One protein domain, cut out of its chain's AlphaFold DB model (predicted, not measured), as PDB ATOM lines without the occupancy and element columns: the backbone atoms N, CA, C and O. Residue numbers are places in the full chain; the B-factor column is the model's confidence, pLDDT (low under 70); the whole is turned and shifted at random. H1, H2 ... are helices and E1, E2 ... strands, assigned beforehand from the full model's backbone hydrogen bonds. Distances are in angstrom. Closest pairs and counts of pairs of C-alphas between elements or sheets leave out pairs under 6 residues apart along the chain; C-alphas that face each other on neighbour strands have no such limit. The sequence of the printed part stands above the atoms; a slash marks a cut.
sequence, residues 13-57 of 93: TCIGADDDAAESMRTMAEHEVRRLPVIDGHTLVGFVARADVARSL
ATOM      1  N   THR A  13     189.522 223.585 132.856       87.12
ATOM      2  CA  THR A  13     189.032 223.565 134.240       87.12
ATOM      3  C   THR A  13     188.251 224.839 134.550       87.12
ATOM      4  O   THR A  13     188.755 225.944 134.343       87.12
ATOM      5  N   CYS A  14     187.037 224.679 135.074       87.19
ATOM      6  CA  CYS A  14     186.131 225.761 135.459       87.19
ATOM      7  C   CYS A  14     185.731 225.630 136.934       87.19
ATOM      8  O   CYS A  14     185.891 224.561 137.518       87.19
ATOM      9  N   ILE A  15     185.193 226.706 137.506       87.50
ATOM     10  CA  ILE A  15     184.566 226.711 138.836       87.50
ATOM     11  C   ILE A  15     183.116 227.181 138.742       87.50
ATOM     12  O   ILE A  15     182.758 227.915 137.816       87.50
ATOM     13  N   GLY A  16     182.298 226.772 139.703       88.44
ATOM     14  CA  GLY A  16     180.951 227.274 139.919       88.44
ATOM     15  C   GLY A  16     180.942 228.718 140.426       88.44
ATOM     16  O   GLY A  16     181.869 229.166 141.099       88.44
ATOM     17  N   ALA A  17     179.875 229.455 140.120       85.69
ATOM     18  CA  ALA A  17     179.646 230.799 140.660       85.69
ATOM     19  C   ALA A  17     179.482 230.821 142.193       85.69
ATOM     20  O   ALA A  17     179.742 231.850 142.816       85.69
ATOM     21  N   ASP A  18     179.100 229.685 142.779       82.38
ATOM     22  CA  ASP A  18     178.894 229.500 144.217       82.38
ATOM     23  C   ASP A  18     180.079 228.811 144.924       82.38
ATOM     24  O   ASP A  18     180.007 228.562 146.130       82.38
ATOM     25  N   ASP A  19     181.163 228.496 144.202       82.56
ATOM     26  CA  ASP A  19     182.337 227.824 144.771       82.56
ATOM     27  C   ASP A  19     183.147 228.769 145.674       82.56
ATOM     28  O   ASP A  19     183.235 229.983 145.452       82.56
ATOM     29  N   ASP A  20     183.799 228.204 146.693       82.12
ATOM     30  CA  ASP A  20     184.585 228.995 147.637       82.12
ATOM     31  C   ASP A  20     185.867 229.552 146.990       82.12
ATOM     32  O   ASP A  20     186.557 228.909 146.191       82.12
ATOM     33  N   ALA A  21     186.255 230.762 147.394       82.06
ATOM     34  CA  ALA A  21     187.473 231.396 146.909       82.06
ATOM     35  C   ALA A  21     188.738 230.560 147.202       82.06
ATOM     36  O   ALA A  21     189.658 230.523 146.379       82.06
ATOM     37  N   ALA A  22     188.803 229.856 148.333       83.38
ATOM     38  CA  ALA A  22     189.899 228.948 148.662       83.38
ATOM     39  C   ALA A  22     189.925 227.717 147.746       83.38
ATOM     40  O   ALA A  22     191.006 227.271 147.356       83.38
ATOM     41  N   GLU A  23     188.757 227.202 147.359       82.75
ATOM     42  CA  GLU A  23     188.642 226.115 146.387       82.75
ATOM     43  C   GLU A  23     189.138 226.570 145.013       82.75
ATOM     44  O   GLU A  23     189.994 225.913 144.428       82.75
ATOM     45  N   SER A  24     188.750 227.766 144.562       84.62
ATOM     46  CA  SER A  24     189.270 228.329 143.309       84.62
ATOM     47  C   SER A  24     190.802 228.465 143.309       84.62
ATOM     48  O   SER A  24     191.463 228.145 142.320       84.62
ATOM     49  N   MET A  25     191.398 228.877 144.435       84.75
ATOM     50  CA  MET A  25     192.854 228.980 144.601       84.75
ATOM     51  C   MET A  25     193.535 227.614 144.574       84.75
ATOM     52  O   MET A  25     194.622 227.481 144.004       84.75
ATOM     53  N   ARG A  26     192.905 226.607 145.182       85.88
ATOM     54  CA  ARG A  26     193.379 225.226 145.168       85.88
ATOM     55  C   ARG A  26     193.342 224.655 143.754       85.88
ATOM     56  O   ARG A  26     194.368 224.181 143.284       85.88
ATOM     57  N   THR A  27     192.227 224.809 143.047       84.44
ATOM     58  CA  THR A  27     192.063 224.385 141.652       84.44
ATOM     59  C   THR A  27     193.082 225.061 140.731       84.44
ATOM     60  O   THR A  27     193.707 224.406 139.900       84.44
ATOM     61  N   MET A  28     193.342 226.361 140.915       86.69
ATOM     62  CA  MET A  28     194.411 227.063 140.192       86.69
ATOM     63  C   MET A  28     195.796 226.461 140.451       86.69
ATOM     64  O   MET A  28     196.605 226.369 139.531       86.69
ATOM     65  N   ALA A  29     196.088 226.076 141.696       87.62
ATOM     66  CA  ALA A  29     197.365 225.471 142.058       87.62
ATOM     67  C   ALA A  29     197.504 224.043 141.511       87.62
ATOM     68  O   ALA A  29     198.561 223.705 140.991       87.62
ATOM     69  N   GLU A  30     196.446 223.234 141.594       88.44
ATOM     70  CA  GLU A  30     196.429 221.842 141.131       88.44
ATOM     71  C   GLU A  30     196.551 221.735 139.606       88.44
ATOM     72  O   GLU A  30     197.271 220.875 139.109       88.44
ATOM     73  N   HIS A  31     195.905 222.637 138.865       85.69
ATOM     74  CA  HIS A  31     195.953 222.660 137.399       85.69
ATOM     75  C   HIS A  31     197.036 223.592 136.830       85.69
ATOM     76  O   HIS A  31     197.099 223.790 135.620       85.69
ATOM     77  N   GLU A  32     197.861 224.201 137.687       88.12
ATOM     78  CA  GLU A  32     198.909 225.166 137.316       88.12
ATOM     79  C   GLU A  32     198.406 226.348 136.454       88.12
ATOM     80  O   GLU A  32     199.157 226.986 135.708       88.12
ATOM     81  N   VAL A  33     197.123 226.698 136.586       86.69
ATOM     82  CA  VAL A  33     196.487 227.794 135.849       86.69
ATOM     83  C   VAL A  33     196.405 229.061 136.689       86.69
ATOM     84  O   VAL A  33     196.262 229.060 137.908       86.69
ATOM     85  N   ARG A  34     196.479 230.211 136.017       86.38
ATOM     86  CA  ARG A  34     196.416 231.526 136.682       86.38
ATOM     87  C   ARG A  34     195.010 232.114 136.728       86.38
ATOM     88  O   ARG A  34     194.806 233.126 137.404       86.38
ATOM     89  N   ARG A  35     194.097 231.550 135.938       86.50
ATOM     90  CA  ARG A  35     192.733 232.026 135.727       86.50
ATOM     91  C   ARG A  35     191.807 230.837 135.564       86.50
ATOM     92  O   ARG A  35     192.200 229.863 134.929       86.50
ATOM     93  N   LEU A  36     190.599 230.971 136.090       86.88
ATOM     94  CA  LEU A  36     189.527 230.000 135.937       86.88
ATOM     95  C   LEU A  36     188.296 230.709 135.352       86.88
ATOM     96  O   LEU A  36     187.977 231.819 135.794       86.88
ATOM     97  N   PRO A  37     187.626 230.124 134.349       87.69
ATOM     98  CA  PRO A  37     186.273 230.512 133.976       87.69
ATOM     99  C   PRO A  37     185.306 230.201 135.124       87.69
ATOM    100  O   PRO A  37     185.425 229.161 135.775       87.69
ATOM    101  N   VAL A  38     184.350 231.098 135.349       87.94
ATOM    102  CA  VAL A  38     183.278 230.944 136.339       87.94
ATOM    103  C   VAL A  38     181.984 230.631 135.600       87.94
ATOM    104  O   VAL A  38     181.545 231.422 134.759       87.94
ATOM    105  N   ILE A  39     181.389 229.482 135.899       88.94
ATOM    106  CA  ILE A  39     180.163 228.986 135.278       88.94
ATOM    107  C   ILE A  39     179.023 229.014 136.300       88.94
ATOM    108  O   ILE A  39     179.171 228.527 137.415       88.94
ATOM    109  N   ASP A  40     177.869 229.536 135.897       85.44
ATOM    110  CA  ASP A  40     176.600 229.376 136.611       85.44
ATOM    111  C   ASP A  40     175.693 228.437 135.800       85.44
ATOM    112  O   ASP A  40     175.205 228.775 134.712       85.44
ATOM    113  N   GLY A  41     175.557 227.197 136.275       86.25
ATOM    114  CA  GLY A  41     174.874 226.115 135.566       86.25
ATOM    115  C   GLY A  41     175.535 225.765 134.226       86.25
ATOM    116  O   GLY A  41     176.476 224.978 134.174       86.25
ATOM    117  N   HIS A  42     175.015 226.335 133.136       86.06
ATOM    118  CA  HIS A  42     175.526 226.167 131.766       86.06
ATOM    119  C   HIS A  42     176.010 227.482 131.139       86.06
ATOM    120  O   HIS A  42     176.322 227.529 129.950       86.06
ATOM    121  N   THR A  43     176.056 228.554 131.928       85.19
ATOM    122  CA  THR A  43     176.364 229.900 131.450       85.19
ATOM    123  C   THR A  43     177.729 230.330 131.957       85.19
ATOM    124  O   THR A  43     177.979 230.312 133.158       85.19
ATOM    125  N   LEU A  44     178.608 230.772 131.059       87.50
ATOM    126  CA  LEU A  44     179.838 231.458 131.450       87.50
ATOM    127  C   LEU A  44     179.494 232.860 131.957       87.50
ATOM    128  O   LEU A  44     179.089 233.718 131.174       87.50
ATOM    129  N   VAL A  45     179.676 233.091 133.256       88.75
ATOM    130  CA  VAL A  45     179.360 234.377 133.899       88.75
ATOM    131  C   VAL A  45     180.587 235.267 134.078       88.75
ATOM    132  O   VAL A  45     180.450 236.479 134.233       88.75
ATOM    133  N   GLY A  46     181.797 234.707 134.012       86.56
ATOM    134  CA  GLY A  46     183.012 235.509 134.083       86.56
ATOM    135  C   GLY A  46     184.303 234.711 134.180       86.56
ATOM    136  O   GLY A  46     184.355 233.519 133.895       86.56
ATOM    137  N   PHE A  47     185.361 235.406 134.595       88.19
ATOM    138  CA  PHE A  47     186.676 234.833 134.858       88.19
ATOM    139  C   PHE A  47     187.199 235.357 136.186       88.19
ATOM    140  O   PHE A  47     187.059 236.543 136.485       88.19
ATOM    141  N   VAL A  48     187.879 234.496 136.932       85.88
ATOM    142  CA  VAL A  48     188.599 234.875 138.146       85.88
ATOM    143  C   VAL A  48     190.081 234.569 137.980       85.88
ATOM    144  O   VAL A  48     190.457 233.495 137.507       85.88
ATOM    145  N   ALA A  49     190.952 235.513 138.343       86.31
ATOM    146  CA  ALA A  49     192.389 235.279 138.396       86.31
ATOM    147  C   ALA A  49     192.870 235.127 139.838       86.31
ATOM    148  O   ALA A  49     192.346 235.750 140.761       86.31
ATOM    149  N   ARG A  50     193.982 234.409 140.013       83.81
ATOM    150  CA  ARG A  50     194.655 234.259 141.316       83.81
ATOM    151  C   ARG A  50     194.915 235.602 142.010       83.81
ATOM    152  O   ARG A  50     194.848 235.717 143.228       83.81
ATOM    153  N   ALA A  51     195.217 236.633 141.218       80.25
ATOM    154  CA  ALA A  51     195.474 237.983 141.710       80.25
ATOM    155  C   ALA A  51     194.208 238.719 142.181       80.25
ATOM    156  O   ALA A  51     194.328 239.641 142.982       80.25
ATOM    157  N   ASP A  52     193.029 238.386 141.655       81.62
ATOM    158  CA  ASP A  52     191.755 238.969 142.096       81.62
ATOM    159  C   ASP A  52     191.338 238.355 143.433       81.62
ATOM    160  O   ASP A  52     191.034 239.087 144.371       81.62
ATOM    161  N   VAL A  53     191.465 237.028 143.568       76.75
ATOM    162  CA  VAL A  53     191.202 236.327 144.835       76.75
ATOM    163  C   VAL A  53     192.116 236.841 145.945       76.75
ATOM    164  O   VAL A  53     191.646 237.197 147.021       76.75
ATOM    165  N   ALA A  54     193.414 236.989 145.663       76.50
ATOM    166  CA  ALA A  54     194.372 237.532 146.624       76.50
ATOM    167  C   ALA A  54     194.048 238.970 147.078       76.50
ATOM    168  O   ALA A  54     194.411 239.349 148.187       76.50
ATOM    169  N   ARG A  55     193.376 239.769 146.237       75.38
ATOM    170  CA  ARG A  55     192.929 241.134 146.569       75.38
ATOM    171  C   ARG A  55     191.580 241.170 147.286       75.38
ATOM    172  O   ARG A  55     191.303 242.142 147.977       75.38
ATOM    173  N   SER A  56     190.752 240.145 147.099       68.88
ATOM    174  CA  SER A  56     189.426 240.032 147.711       68.88
ATOM    175  C   SER A  56     189.454 239.377 149.093       68.88
ATOM    176  O   SER A  56     188.462 239.456 149.816       68.88
ATOM    177  N   LEU A  57     190.560 238.722 149.466       59.97
ATOM    178  CA  LEU A  57     190.754 238.243 150.829       59.97
ATOM    179  C   LEU A  57     190.792 239.453 151.774       59.97
ATOM    180  O   LEU A  57     191.568 240.382 151.533       59.97
TER     181      LEU A  57
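Overview. This is residues 13 to 57 of the 93 residues of the protein "CBS domain-containing protein" of Streptomyces sp. SFB5A (UniProt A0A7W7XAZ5). A hairpin of two strands, E1 and E2, is joined at its open end by two short helices, H1 and H2, which run opposite ways side by side, while the tight turn at residues 41 to 42 makes the far end of the model. The first printed stretch runs beside the hairpin, where residues 15 to 16 pair with E1 as a short parallel piece before the chain reaches H1. The printed part has 45 residues, with two named helices and two named strands in the order H1, E1, E2, H2; the sheet, E1 - E2, is antiparallel, and the class is mixed, helices and strands. The whole is compact and rounded, with a radius of gyration of the C-alphas of 9.6 A and spans of 25 by 21 by 14 A.

Arrangement. Near the beginning of the printed part, residues 15 to 16 pair with residues 38 to 39 of strand E1, residues 35 to 40, in parallel. Next along the printed part is helix H1, residues 21 to 30; its closest C-alphas to E1 are those of Met 28 and Arg 35, 6.9 A apart. E1 and strand E2, residues 43 to 49, form a hairpin and are antiparallel, with 152 degrees between their directions. Across this pair N 36 and O 48 are 2.9 A apart and N 40 and O 43 are 2.8 A apart, both within hydrogen-bond range. The C-alphas of Arg 35 and Ala 49 face each other at 4.2 A. H1 and E2 are near each other, with 7 pairs of C-alphas within 10 A. Helix H2, residues 50 to 56, touches H1; their closest C-alphas are those of Met 25 and Arg 50, 6.5 A apart. H1 and H2 stand at a shallow tilt of 17 degrees and run opposite ways. The closest C-alphas of E1 and H2 are those of Arg 35 and Arg 50, 6.3 A apart. In both H1 and H2 every O i to N i+4 pair is within hydrogen-bond range.

Along the chain. H1, residues 21 to 30, begins with C-alpha 21 at (187.473, 231.396, 146.909) and measures 14.3 A from first to last C-alpha. E1, residues 35 to 40, measures 16.4 A and ends with C-alpha 40 at (176.600, 229.376, 136.611). E2, residues 43 to 49, measures 18.3 A. H2, residues 50 to 56, measures 10.1 A and ends with C-alpha 56 at (189.426, 240.032, 147.711).

Size, cuts and confidence. The two C-alphas farthest apart are those of His 42 and Arg 55, at 27.3 A. The printed part has no cut. The links H1 to E1, E1 to E2 and E2 to H2 are tight, with 4, 2 and 0 residues between the elements. The mean pLDDT of the printed part is 84.2, and residues 56 to 57 are under 70.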